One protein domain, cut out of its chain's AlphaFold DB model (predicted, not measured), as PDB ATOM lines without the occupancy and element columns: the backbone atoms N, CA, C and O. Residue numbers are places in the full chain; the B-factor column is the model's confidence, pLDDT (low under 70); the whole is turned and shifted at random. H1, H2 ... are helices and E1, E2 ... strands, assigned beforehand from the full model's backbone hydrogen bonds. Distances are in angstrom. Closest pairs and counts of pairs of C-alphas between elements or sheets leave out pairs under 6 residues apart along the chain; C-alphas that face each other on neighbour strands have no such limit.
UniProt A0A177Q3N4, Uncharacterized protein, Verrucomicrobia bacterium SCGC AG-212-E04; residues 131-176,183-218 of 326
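This is residues 131 to 176 and 183 to 218 of the 326 residues of an uncharacterized protein of Verrucomicrobia bacterium SCGC AG-212-E04 (UniProt A0A177Q3N4). A small three-stranded sheet has one long helix, H4, slanting over one face, with H2 running beside H4 the opposite way. H1 reaches out past the sheet's E3 edge at one end of the longest axis, and the short H3 sits near the E1 edge. The printed part has 82 residues, in the order H1 H2 H3 E1 H4 E2 E3; the antiparallel sheet runs E1 E2 E3, and the class is mixed, helices and strands. It is compact, with a radius of gyration of the C-alphas of 12.8 A and spans of 41 by 29 by 26 A.

H1, residues 131 to 141, begins with C-alpha 131 at (101.211, 111.163, 148.867) and is 15.5 A long. H2, residues 144 to 156, measures 18.6 A; H3 is residues 159 to 162 and E1 168 to 170. H4, residues 190 to 205, measures 22.8 A. E2 is residues 207 to 211, and E3, 214 to 217, ends with C-alpha 217 at (112.169, 108.134, 142.079).

E1 and E2 are antiparallel, with N 169 and O 210 2.9 A apart. E2 and E3 form a hairpin, with N 208 and O 216 2.7 A apart. H4 and the sheet make two layers, a helix on one face of a sheet: its height over the sheet is 9.7 A, and Cys 202 and Gly 209 have the closest C-alphas of H4 and E2, at 6.4 A. H2 and H4 only just touch, with 3 pairs of C-alphas within 8 A, the closest those of Phe 146 and Trp 205 at 7.8 A; their tilt is a shallow 7 degrees, opposite ways. H1 only grazes the sheet, its closest C-alphas to E3 being Glu 137 and Leu 217, 6.4 A. H3 only grazes it too, and is near H4. Every O i to N i+4 pair is within hydrogen-bond range in H1 and H4, and 8 of 9 in H2; H3 is too short for one.

The C-alphas of Glu 131 and Arg 188 are the two farthest apart, at 42.1 A. Residues 177 to 182 are not printed, and C-alphas 176 and 183 are 12.0 A apart across this cut, in the link from E1 to H4. The links printed whole are tight. The mean pLDDT of the printed part is 89.5, with residues 174 to 176 and 183 under 70.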
ATOM      1  N   GLU A 131     100.689 109.979 148.194       80.50
ATOM      2  CA  GLU A 131     101.211 111.163 148.867       80.50
ATOM      3  C   GLU A 131     102.636 110.979 149.419       80.50
ATOM      4  O   GLU A 131     103.445 111.898 149.326       80.50
ATOM      5  N   LYS A 132     102.988 109.774 149.899       80.00
ATOM      6  CA  LYS A 132     104.349 109.458 150.376       80.00
ATOM      7  C   LYS A 132     105.380 109.541 149.254       80.00
ATOM      8  O   LYS A 132     106.535 109.886 149.480       80.00
ATOM      9  N   PHE A 133     104.975 109.163 148.042       82.50
ATOM     10  CA  PHE A 133     105.831 109.269 146.872       82.50
ATOM     11  C   PHE A 133     105.976 110.729 146.448       82.50
ATOM     12  O   PHE A 133     107.093 111.183 146.228       82.50
ATOM     13  N   ASP A 134     104.865 111.461 146.375       83.94
ATOM     14  CA  ASP A 134     104.846 112.847 145.903       83.94
ATOM     15  C   ASP A 134     105.617 113.789 146.849       83.94
ATOM     16  O   ASP A 134     106.222 114.769 146.417       83.94
ATOM     17  N   GLU A 135     105.616 113.507 148.154       86.31
ATOM     18  CA  GLU A 135     106.451 114.199 149.142       86.31
ATOM     19  C   GLU A 135     107.947 113.988 148.878       86.31
ATOM     20  O   GLU A 135     108.694 114.959 148.758       86.31
ATOM     21  N   LEU A 136     108.378 112.735 148.711       86.19
ATOM     22  CA  LEU A 136     109.780 112.409 148.445       86.19
ATOM     23  C   LEU A 136     110.249 112.900 147.074       86.19
ATOM     24  O   LEU A 136     111.389 113.332 146.938       86.19
ATOM     25  N   GLU A 137     109.386 112.860 146.058       87.31
ATOM     26  CA  GLU A 137     109.702 113.397 144.735       87.31
ATOM     27  C   GLU A 137     109.903 114.918 144.780       87.31
ATOM     28  O   GLU A 137     110.813 115.427 144.126       87.31
ATOM     29  N   ARG A 138     109.095 115.643 145.567       87.00
ATOM     30  CA  ARG A 138     109.301 117.080 145.801       87.00
ATOM     31  C   ARG A 138     110.618 117.338 146.525       87.00
ATOM     32  O   ARG A 138     111.445 118.071 145.998       87.00
ATOM     33  N   GLY A 139     110.855 116.663 147.652       88.25
ATOM     34  CA  GLY A 139     112.094 116.832 148.417       88.25
ATOM     35  C   GLY A 139     113.354 116.526 147.601       88.25
ATOM     36  O   GLY A 139     114.360 117.212 147.732       88.25
ATOM     37  N   LEU A 140     113.288 115.544 146.701       89.31
ATOM     38  CA  LEU A 140     114.405 115.188 145.830       89.31
ATOM     39  C   LEU A 140     114.704 116.241 144.752       89.31
ATOM     40  O   LEU A 140     115.862 116.417 144.384       89.31
ATOM     41  N   LYS A 141     113.685 116.927 144.220       86.44
ATOM     42  CA  LYS A 141     113.896 118.008 143.237       86.44
ATOM     43  C   LYS A 141     114.672 119.170 143.851       86.44
ATOM     44  O   LYS A 141     115.533 119.746 143.185       86.44
ATOM     45  N   ASP A 142     114.409 119.433 145.124       88.88
ATOM     46  CA  ASP A 142     115.021 120.518 145.885       88.88
ATOM     47  C   ASP A 142     116.322 120.087 146.595       88.88
ATOM     48  O   ASP A 142     116.983 120.902 147.238       88.88
ATOM     49  N   ASP A 143     116.745 118.824 146.453       93.31
ATOM     50  CA  ASP A 143     117.983 118.314 147.047       93.31
ATOM     51  C   ASP A 143     119.211 118.900 146.327       93.31
ATOM     52  O   ASP A 143     119.601 118.499 145.223       93.31
ATOM     53  N   GLN A 144     119.854 119.867 146.984       94.44
ATOM     54  CA  GLN A 144     121.052 120.531 146.476       94.44
ATOM     55  C   GLN A 144     122.197 119.545 146.207       94.44
ATOM     56  O   GLN A 144     122.864 119.643 145.176       94.44
ATOM     57  N   ARG A 145     122.398 118.552 147.080       95.94
ATOM     58  CA  ARG A 145     123.479 117.571 146.934       95.94
ATOM     59  C   ARG A 145     123.243 116.686 145.716       95.94
ATOM     60  O   ARG A 145     124.183 116.416 144.968       95.94
ATOM     61  N   PHE A 146     122.001 116.256 145.493       94.88
ATOM     62  CA  PHE A 146     121.633 115.539 144.272       94.88
ATOM     63  C   PHE A 146     121.967 116.374 143.033       94.88
ATOM     64  O   PHE A 146     122.664 115.901 142.130       94.88
ATOM     65  N   ASN A 147     121.513 117.628 143.013       93.69
ATOM     66  CA  ASN A 147     121.689 118.534 141.882       93.69
ATOM     67  C   ASN A 147     123.170 118.815 141.579       93.69
ATOM     68  O   ASN A 147     123.575 118.820 140.410       93.69
ATOM     69  N   GLU A 148     124.004 118.980 142.605       95.50
ATOM     70  CA  GLU A 148     125.452 119.159 142.473       95.50
ATOM     71  C   GLU A 148     126.138 117.914 141.903       95.50
ATOM     72  O   GLU A 148     126.896 118.004 140.929       95.50
ATOM     73  N   VAL A 149     125.857 116.733 142.466       95.94
ATOM     74  CA  VAL A 149     126.450 115.472 141.998       95.94
ATOM     75  C   VAL A 149     126.013 115.175 140.566       95.94
ATOM     76  O   VAL A 149     126.849 114.840 139.722       95.94
ATOM     77  N   TRP A 150     124.730 115.357 140.248       95.44
ATOM     78  CA  TRP A 150     124.225 115.140 138.897       95.44
ATOM     79  C   TRP A 150     124.831 116.121 137.888       95.44
ATOM     80  O   TRP A 150     125.281 115.705 136.817       95.44
ATOM     81  N   SER A 151     124.942 117.405 138.242       94.75
ATOM     82  CA  SER A 151     125.612 118.414 137.409       94.75
ATOM     83  C   SER A 151     127.078 118.056 137.154       94.75
ATOM     84  O   SER A 151     127.574 118.177 136.032       94.75
ATOM     85  N   ASN A 152     127.768 117.543 138.171       95.81
ATOM     86  CA  ASN A 152     129.146 117.076 138.068       95.81
ATOM     87  C   ASN A 152     129.310 115.862 137.145       95.81
ATOM     88  O   ASN A 152     130.328 115.769 136.452       95.81
ATOM     89  N   ILE A 153     128.333 114.953 137.109       95.31
ATOM     90  CA  ILE A 153     128.292 113.848 136.143       95.31
ATOM     91  C   ILE A 153     128.028 114.401 134.735       95.31
ATOM     92  O   ILE A 153     128.755 114.064 133.803       95.31
ATOM     93  N   CYS A 154     127.067 115.316 134.576       94.69
ATOM     94  CA  CYS A 154     126.727 115.915 133.280       94.69
ATOM     95  C   CYS A 154     127.895 116.675 132.635       94.69
ATOM     96  O   CYS A 154     128.041 116.647 131.419       94.69
ATOM     97  N   ARG A 155     128.752 117.327 133.430       96.06
ATOM     98  CA  ARG A 155     129.974 117.985 132.926       96.06
ATOM     99  C   ARG A 155     131.026 116.989 132.429       96.06
ATOM    100  O   ARG A 155     131.839 117.325 131.576       96.06
ATOM    101  N   ARG A 156     131.045 115.777 132.988       96.12
ATOM    102  CA  ARG A 156     132.059 114.752 132.701       96.12
ATOM    103  C   ARG A 156     131.648 113.790 131.596       96.12
ATOM    104  O   ARG A 156     132.515 113.134 131.030       96.12
ATOM    105  N   PHE A 157     130.367 113.666 131.276       96.00
ATOM    106  CA  PHE A 157     129.885 112.662 130.332       96.00
ATOM    107  C   PHE A 157     128.892 113.271 129.349       96.00
ATOM    108  O   PHE A 157     128.030 114.050 129.745       96.00
ATOM    109  N   ASP A 158     128.967 112.868 128.078       94.31
ATOM    110  CA  ASP A 158     127.910 113.179 127.118       94.31
ATOM    111  C   ASP A 158     126.667 112.348 127.449       94.31
ATOM    112  O   ASP A 158     126.537 111.180 127.083       94.31
ATOM    113  N   ILE A 159     125.751 112.965 128.190       93.44
ATOM    114  CA  ILE A 159     124.545 112.320 128.697       93.44
ATOM    115  C   ILE A 159     123.622 111.851 127.569       93.44
ATOM    116  O   ILE A 159     122.927 110.846 127.738       93.44
ATOM    117  N   LYS A 160     123.627 112.528 126.409       92.12
ATOM    118  CA  LYS A 160     122.755 112.169 125.281       92.12
ATOM    119  C   LYS A 160     123.054 110.760 124.774       92.12
ATOM    120  O   LYS A 160     122.117 110.034 124.458       92.12
ATOM    121  N   LYS A 161     124.325 110.342 124.805       94.31
ATOM    122  CA  LYS A 161     124.761 108.983 124.444       94.31
ATOM    123  C   LYS A 161     124.050 107.891 125.254       94.31
ATOM    124  O   LYS A 161     123.820 106.797 124.749       94.31
ATOM    125  N   TYR A 162     123.702 108.170 126.510       92.69
ATOM    126  CA  TYR A 162     123.140 107.177 127.431       92.69
ATOM    127  C   TYR A 162     121.612 107.225 127.536       92.69
ATOM    128  O   TYR A 162     121.015 106.428 128.267       92.69
ATOM    129  N   GLN A 163     120.973 108.158 126.830       93.12
ATOM    130  CA  GLN A 163     119.526 108.310 126.806       93.12
ATOM    131  C   GLN A 163     118.897 107.399 125.751       93.12
ATOM    132  O   GLN A 163     119.395 107.253 124.640       93.12
ATOM    133  N   ASN A 164     117.746 106.814 126.080       88.69
ATOM    134  CA  ASN A 164     116.895 106.199 125.064       88.69
ATOM    135  C   ASN A 164     116.121 107.263 124.259       88.69
ATOM    136  O   ASN A 164     116.170 108.454 124.564       88.69
ATOM    137  N   SER A 165     115.310 106.832 123.289       85.62
ATOM    138  CA  SER A 165     114.480 107.720 122.454       85.62
ATOM    139  C   SER A 165     113.484 108.602 123.221       85.62
ATOM    140  O   SER A 165     112.956 109.563 122.668       85.62
ATOM    141  N   ARG A 166     113.212 108.308 124.499       84.75
ATOM    142  CA  ARG A 166     112.375 109.147 125.371       84.75
ATOM    143  C   ARG A 166     113.176 110.188 126.160       84.75
ATOM    144  O   ARG A 166     112.575 111.101 126.727       84.75
ATOM    145  N   GLY A 167     114.504 110.091 126.169       91.19
ATOM    146  CA  GLY A 167     115.385 110.907 127.003       91.19
ATOM    147  C   GLY A 167     115.631 110.312 128.393       91.19
ATOM    148  O   GLY A 167     116.003 111.050 129.304       91.19
ATOM    149  N   VAL A 168     115.382 109.008 128.578       91.94
ATOM    150  CA  VAL A 168     115.532 108.318 129.869       91.94
ATOM    151  C   VAL A 168     116.852 107.560 129.922       91.94
ATOM    152  O   VAL A 168     117.143 106.766 129.024       91.94
ATOM    153  N   ILE A 169     117.585 107.732 131.019       94.38
ATOM    154  CA  ILE A 169     118.723 106.901 131.419       94.38
ATOM    155  C   ILE A 169     118.239 106.009 132.555       94.38
ATOM    156  O   ILE A 169     117.741 106.505 133.568       94.38
ATOM    157  N   ARG A 170     118.340 104.693 132.378       90.81
ATOM    158  CA  ARG A 170     117.916 103.707 133.380       90.81
ATOM    159  C   ARG A 170     119.122 103.149 134.114       90.81
ATOM    160  O   ARG A 170     120.148 102.896 133.473       90.81
ATOM    161  N   ARG A 171     118.963 102.931 135.421       89.75
ATOM    162  CA  ARG A 171     119.936 102.173 136.212       89.75
ATOM    163  C   ARG A 171     119.922 100.700 135.818       89.75
ATOM    164  O   ARG A 171     118.915 100.201 135.303       89.75
ATOM    165  N   LEU A 172     121.008  99.993 136.097       83.56
ATOM    166  CA  LEU A 172     121.030  98.539 135.981       83.56
ATOM    167  C   LEU A 172     120.290  97.910 137.175       83.56
ATOM    168  O   LEU A 172     120.649  98.100 138.331       83.56
ATOM    169  N   MET A 173     119.234  97.148 136.882       73.75
ATOM    170  CA  MET A 173     118.395  96.450 137.879       73.75
ATOM    171  C   MET A 173     118.904  95.035 138.201       73.75
ATOM    172  O   MET A 173     118.264  94.270 138.919       73.75
ATOM    173  N   SER A 174     120.025  94.636 137.606       59.84
ATOM    174  CA  SER A 174     120.410  93.234 137.472       59.84
ATOM    175  C   SER A 174     120.771  92.557 138.800       59.84
ATOM    176  O   SER A 174     120.592  91.351 138.909       59.84
ATOM    177  N   LYS A 175     121.148  93.319 139.836       59.94
ATOM    178  CA  LYS A 175     121.456  92.792 141.179       59.94
ATOM    179  C   LYS A 175     120.233  92.495 142.062       59.94
ATOM    180  O   LYS A 175     120.405  92.062 143.193       59.94
ATOM    181  N   GLU A 176     119.006  92.736 141.596       63.78
ATOM    182  CA  GLU A 176     117.819  92.680 142.470       63.78
ATOM    183  C   GLU A 176     117.131  91.309 142.533       63.78
ATOM    184  O   GLU A 176     116.321  91.081 143.432       63.78
ATOM    185  N   LEU A 183     128.290  89.924 136.303       69.44
ATOM    186  CA  LEU A 183     128.178  91.371 136.540       69.44
ATOM    187  C   LEU A 183     129.355  91.906 137.369       69.44
ATOM    188  O   LEU A 183     129.168  92.583 138.387       69.44
ATOM    189  N   ALA A 184     130.572  91.585 136.940       76.50
ATOM    190  CA  ALA A 184     131.790  92.059 137.580       76.50
ATOM    191  C   ALA A 184     131.888  93.596 137.537       76.50
ATOM    192  O   ALA A 184     131.381  94.256 136.628       76.50
ATOM    193  N   PHE A 185     132.572  94.180 138.524       85.06
ATOM    194  CA  PHE A 185     132.910  95.601 138.501       85.06
ATOM    195  C   PHE A 185     133.832  95.905 137.311       85.06
ATOM    196  O   PHE A 185     134.882  95.282 137.153       85.06
ATOM    197  N   GLN A 186     133.448  96.883 136.488       85.38
ATOM    198  CA  GLN A 186     134.218  97.331 135.330       85.38
ATOM    199  C   GLN A 186     134.541  98.825 135.467       85.38
ATOM    200  O   GLN A 186     133.681  99.629 135.821       85.38
ATOM    201  N   TRP A 187     135.795  99.198 135.195       93.50
ATOM    202  CA  TRP A 187     136.284 100.585 135.287       93.50
ATOM    203  C   TRP A 187     137.277 100.935 134.167       93.50
ATOM    204  O   TRP A 187     138.141 101.809 134.307       93.50
ATOM    205  N   ARG A 188     137.197 100.218 133.042       93.19
ATOM    206  CA  ARG A 188     138.194 100.307 131.970       93.19
ATOM    207  C   ARG A 188     137.846 101.436 131.014       93.19
ATOM    208  O   ARG A 188     138.679 102.301 130.754       93.19
ATOM    209  N   THR A 189     136.606 101.461 130.540       94.44
ATOM    210  CA  THR A 189     136.144 102.424 129.540       94.44
ATOM    211  C   THR A 189     135.431 103.622 130.167       94.44
ATOM    212  O   THR A 189     135.041 103.615 131.338       94.44
ATOM    213  N   ARG A 190     135.227 104.680 129.373       94.19
ATOM    214  CA  ARG A 190     134.407 105.829 129.790       94.19
ATOM    215  C   ARG A 190     132.959 105.413 130.080       94.19
ATOM    216  O   ARG A 190     132.357 105.959 131.004       94.19
ATOM    217  N   ASP A 191     132.438 104.445 129.331       92.50
ATOM    218  CA  ASP A 191     131.067 103.957 129.472       92.50
ATOM    219  C   ASP A 191     130.905 103.125 130.752       92.50
ATOM    220  O   ASP A 191     129.924 103.314 131.474       92.50
ATOM    221  N   ASP A 192     131.899 102.295 131.095       91.44
ATOM    222  CA  ASP A 192     131.916 101.524 132.349       91.44
ATOM    223  C   ASP A 192     131.853 102.471 133.553       91.44
ATOM    224  O   ASP A 192     131.013 102.332 134.444       91.44
ATOM    225  N   ARG A 193     132.712 103.501 133.540       94.75
ATOM    226  CA  ARG A 193     132.784 104.512 134.602       94.75
ATOM    227  C   ARG A 193     131.472 105.271 134.738       94.75
ATOM    228  O   ARG A 193     131.007 105.476 135.857       94.75
ATOM    229  N   PHE A 194     130.864 105.670 133.617       95.06
ATOM    230  CA  PHE A 194     129.550 106.309 133.639       95.06
ATOM    231  C   PHE A 194     128.505 105.397 134.278       95.06
ATOM    232  O   PHE A 194     127.775 105.847 135.157       95.06
ATOM    233  N   ARG A 195     128.440 104.122 133.870       91.44
ATOM    234  CA  ARG A 195     127.448 103.168 134.381       91.44
ATOM    235  C   ARG A 195     127.561 102.976 135.883       91.44
ATOM    236  O   ARG A 195     126.566 103.147 136.577       91.44
ATOM    237  N   VAL A 196     128.767 102.721 136.381       91.50
ATOM    238  CA  VAL A 196     129.001 102.546 137.819       91.50
ATOM    239  C   VAL A 196     128.645 103.815 138.600       91.50
ATOM    240  O   VAL A 196     127.951 103.732 139.611       91.50
ATOM    241  N   LEU A 197     129.070 104.996 138.133       94.81
ATOM    242  CA  LEU A 197     128.744 106.270 138.789       94.81
ATOM    243  C   LEU A 197     127.238 106.557 138.780       94.81
ATOM    244  O   LEU A 197     126.686 107.006 139.783       94.81
ATOM    245  N   PHE A 198     126.570 106.295 137.658       94.88
ATOM    246  CA  PHE A 198     125.135 106.509 137.510       94.88
ATOM    247  C   PHE A 198     124.323 105.558 138.395       94.88
ATOM    248  O   PHE A 198     123.372 105.987 139.048       94.88
ATOM    249  N   ASP A 199     124.715 104.286 138.467       92.19
ATOM    250  CA  ASP A 199     124.073 103.313 139.347       92.19
ATOM    251  C   ASP A 199     124.305 103.660 140.825       92.19
ATOM    252  O   ASP A 199     123.376 103.541 141.621       92.19
ATOM    253  N   ALA A 200     125.491 104.161 141.193       93.00
ATOM    254  CA  ALA A 200     125.775 104.643 142.546       93.00
ATOM    255  C   ALA A 200     124.924 105.870 142.924       93.00
ATOM    256  O   ALA A 200     124.352 105.904 144.016       93.00
ATOM    257  N   LEU A 201     124.775 106.838 142.009       95.31
ATOM    258  CA  LEU A 201     123.844 107.964 142.153       95.31
ATOM    259  C   LEU A 201     122.419 107.434 142.381       95.31
ATOM    260  O   LEU A 201     121.777 107.746 143.381       95.31
ATOM    261  N   CYS A 202     121.930 106.566 141.499       93.88
ATOM    262  CA  CYS A 202     120.582 106.019 141.621       93.88
ATOM    263  C   CYS A 202     120.385 105.208 142.911       93.88
ATOM    264  O   CYS A 202     119.324 105.285 143.521       93.88
ATOM    265  N   TYR A 203     121.394 104.468 143.370       91.62
ATOM    266  CA  TYR A 203     121.349 103.749 144.643       91.62
ATOM    267  C   TYR A 203     121.236 104.695 145.844       91.62
ATOM    268  O   TYR A 203     120.439 104.444 146.753       91.62
ATOM    269  N   HIS A 204     122.001 105.790 145.859       93.00
ATOM    270  CA  HIS A 204     121.996 106.733 146.977       93.00
ATOM    271  C   HIS A 204     120.614 107.377 147.163       93.00
ATOM    272  O   HIS A 204     120.047 107.289 148.250       93.00
ATOM    273  N   TRP A 205     120.023 107.902 146.084       93.44
ATOM    274  CA  TRP A 205     118.722 108.591 146.117       93.44
ATOM    275  C   TRP A 205     117.508 107.694 145.818       93.44
ATOM    276  O   TRP A 205     116.390 108.183 145.694       93.44
ATOM    277  N   ASN A 206     117.688 106.371 145.741       92.00
ATOM    278  CA  ASN A 206     116.628 105.402 145.428       92.00
ATOM    279  C   ASN A 206     115.905 105.695 144.098       92.00
ATOM    280  O   ASN A 206     114.677 105.713 144.029       92.00
ATOM    281  N   LEU A 207     116.657 105.942 143.031       92.44
ATOM    282  CA  LEU A 207     116.118 106.308 141.723       92.44
ATOM    283  C   LEU A 207     115.939 105.089 140.827       92.44
ATOM    284  O   LEU A 207     116.753 104.170 140.805       92.44
ATOM    285  N   TYR A 208     114.889 105.113 140.020       90.62
ATOM    286  CA  TYR A 208     114.749 104.258 138.848       90.62
ATOM    287  C   TYR A 208     115.652 104.724 137.692       90.62
ATOM    288  O   TYR A 208     116.101 103.923 136.868       90.62
ATOM    289  N   GLY A 209     115.925 106.025 137.625       93.44
ATOM    290  CA  GLY A 209     116.746 106.630 136.587       93.44
ATOM    291  C   GLY A 209     116.559 108.140 136.533       93.44
ATOM    292  O   GLY A 209     116.119 108.752 137.502       93.44
ATOM    293  N   ILE A 210     116.866 108.731 135.380       94.00
ATOM    294  CA  ILE A 210     116.690 110.165 135.117       94.00
ATOM    295  C   ILE A 210     116.046 110.338 133.739       94.00
ATOM    296  O   ILE A 210     116.527 109.771 132.756       94.00
ATOM    297  N   GLU A 211     114.972 111.124 133.650       92.12
ATOM    298  CA  GLU A 211     114.299 111.497 132.399       92.12
ATOM    299  C   GLU A 211     114.493 112.985 132.143       92.12
ATOM    300  O   GLU A 211     114.026 113.813 132.915       92.12
ATOM    301  N   ARG A 212     115.182 113.351 131.054       86.75
ATOM    302  CA  ARG A 212     115.327 114.760 130.629       86.75
ATOM    303  C   ARG A 212     115.739 115.708 131.777       86.75
ATOM    304  O   ARG A 212     115.198 116.801 131.905       86.75
ATOM    305  N   LYS A 213     116.724 115.281 132.581       84.44
ATOM    306  CA  LYS A 213     117.265 115.942 133.793       84.44
ATOM    307  C   LYS A 213     116.410 115.847 135.062       84.44
ATOM    308  O   LYS A 213     116.892 116.247 136.112       84.44
ATOM    309  N   GLN A 214     115.200 115.307 134.994       89.31
ATOM    310  CA  GLN A 214     114.362 115.084 136.167       89.31
ATOM    311  C   GLN A 214     114.683 113.719 136.788       89.31
ATOM    312  O   GLN A 214     114.708 112.717 136.058       89.31
ATOM    313  N   PRO A 215     114.942 113.645 138.105       92.19
ATOM    314  CA  PRO A 215     115.108 112.364 138.764       92.19
ATOM    315  C   PRO A 215     113.803 111.571 138.717       92.19
ATOM    316  O   PRO A 215     112.723 112.104 138.955       92.19
ATOM    317  N   LEU A 216     113.907 110.275 138.434       91.00
ATOM    318  CA  LEU A 216     112.786 109.351 138.516       91.00
ATOM    319  C   LEU A 216     112.930 108.532 139.789       91.00
ATOM    320  O   LEU A 216     113.711 107.579 139.823       91.00
ATOM    321  N   LEU A 217     112.178 108.885 140.829       90.19
ATOM    322  CA  LEU A 217     112.169 108.134 142.079       90.19
ATOM    323  C   LEU A 217     111.627 106.711 141.846       90.19
ATOM    324  O   LEU A 217     110.674 106.487 141.091       90.19
ATOM    325  N   LEU A 218     112.263 105.722 142.469       88.31
ATOM    326  CA  LEU A 218     111.905 104.318 142.321       88.31
ATOM    327  C   LEU A 218     110.615 104.000 143.079       88.31
ATOM    328  O   LEU A 218     110.634 103.835 144.290       88.31
TER     329      LEU A 218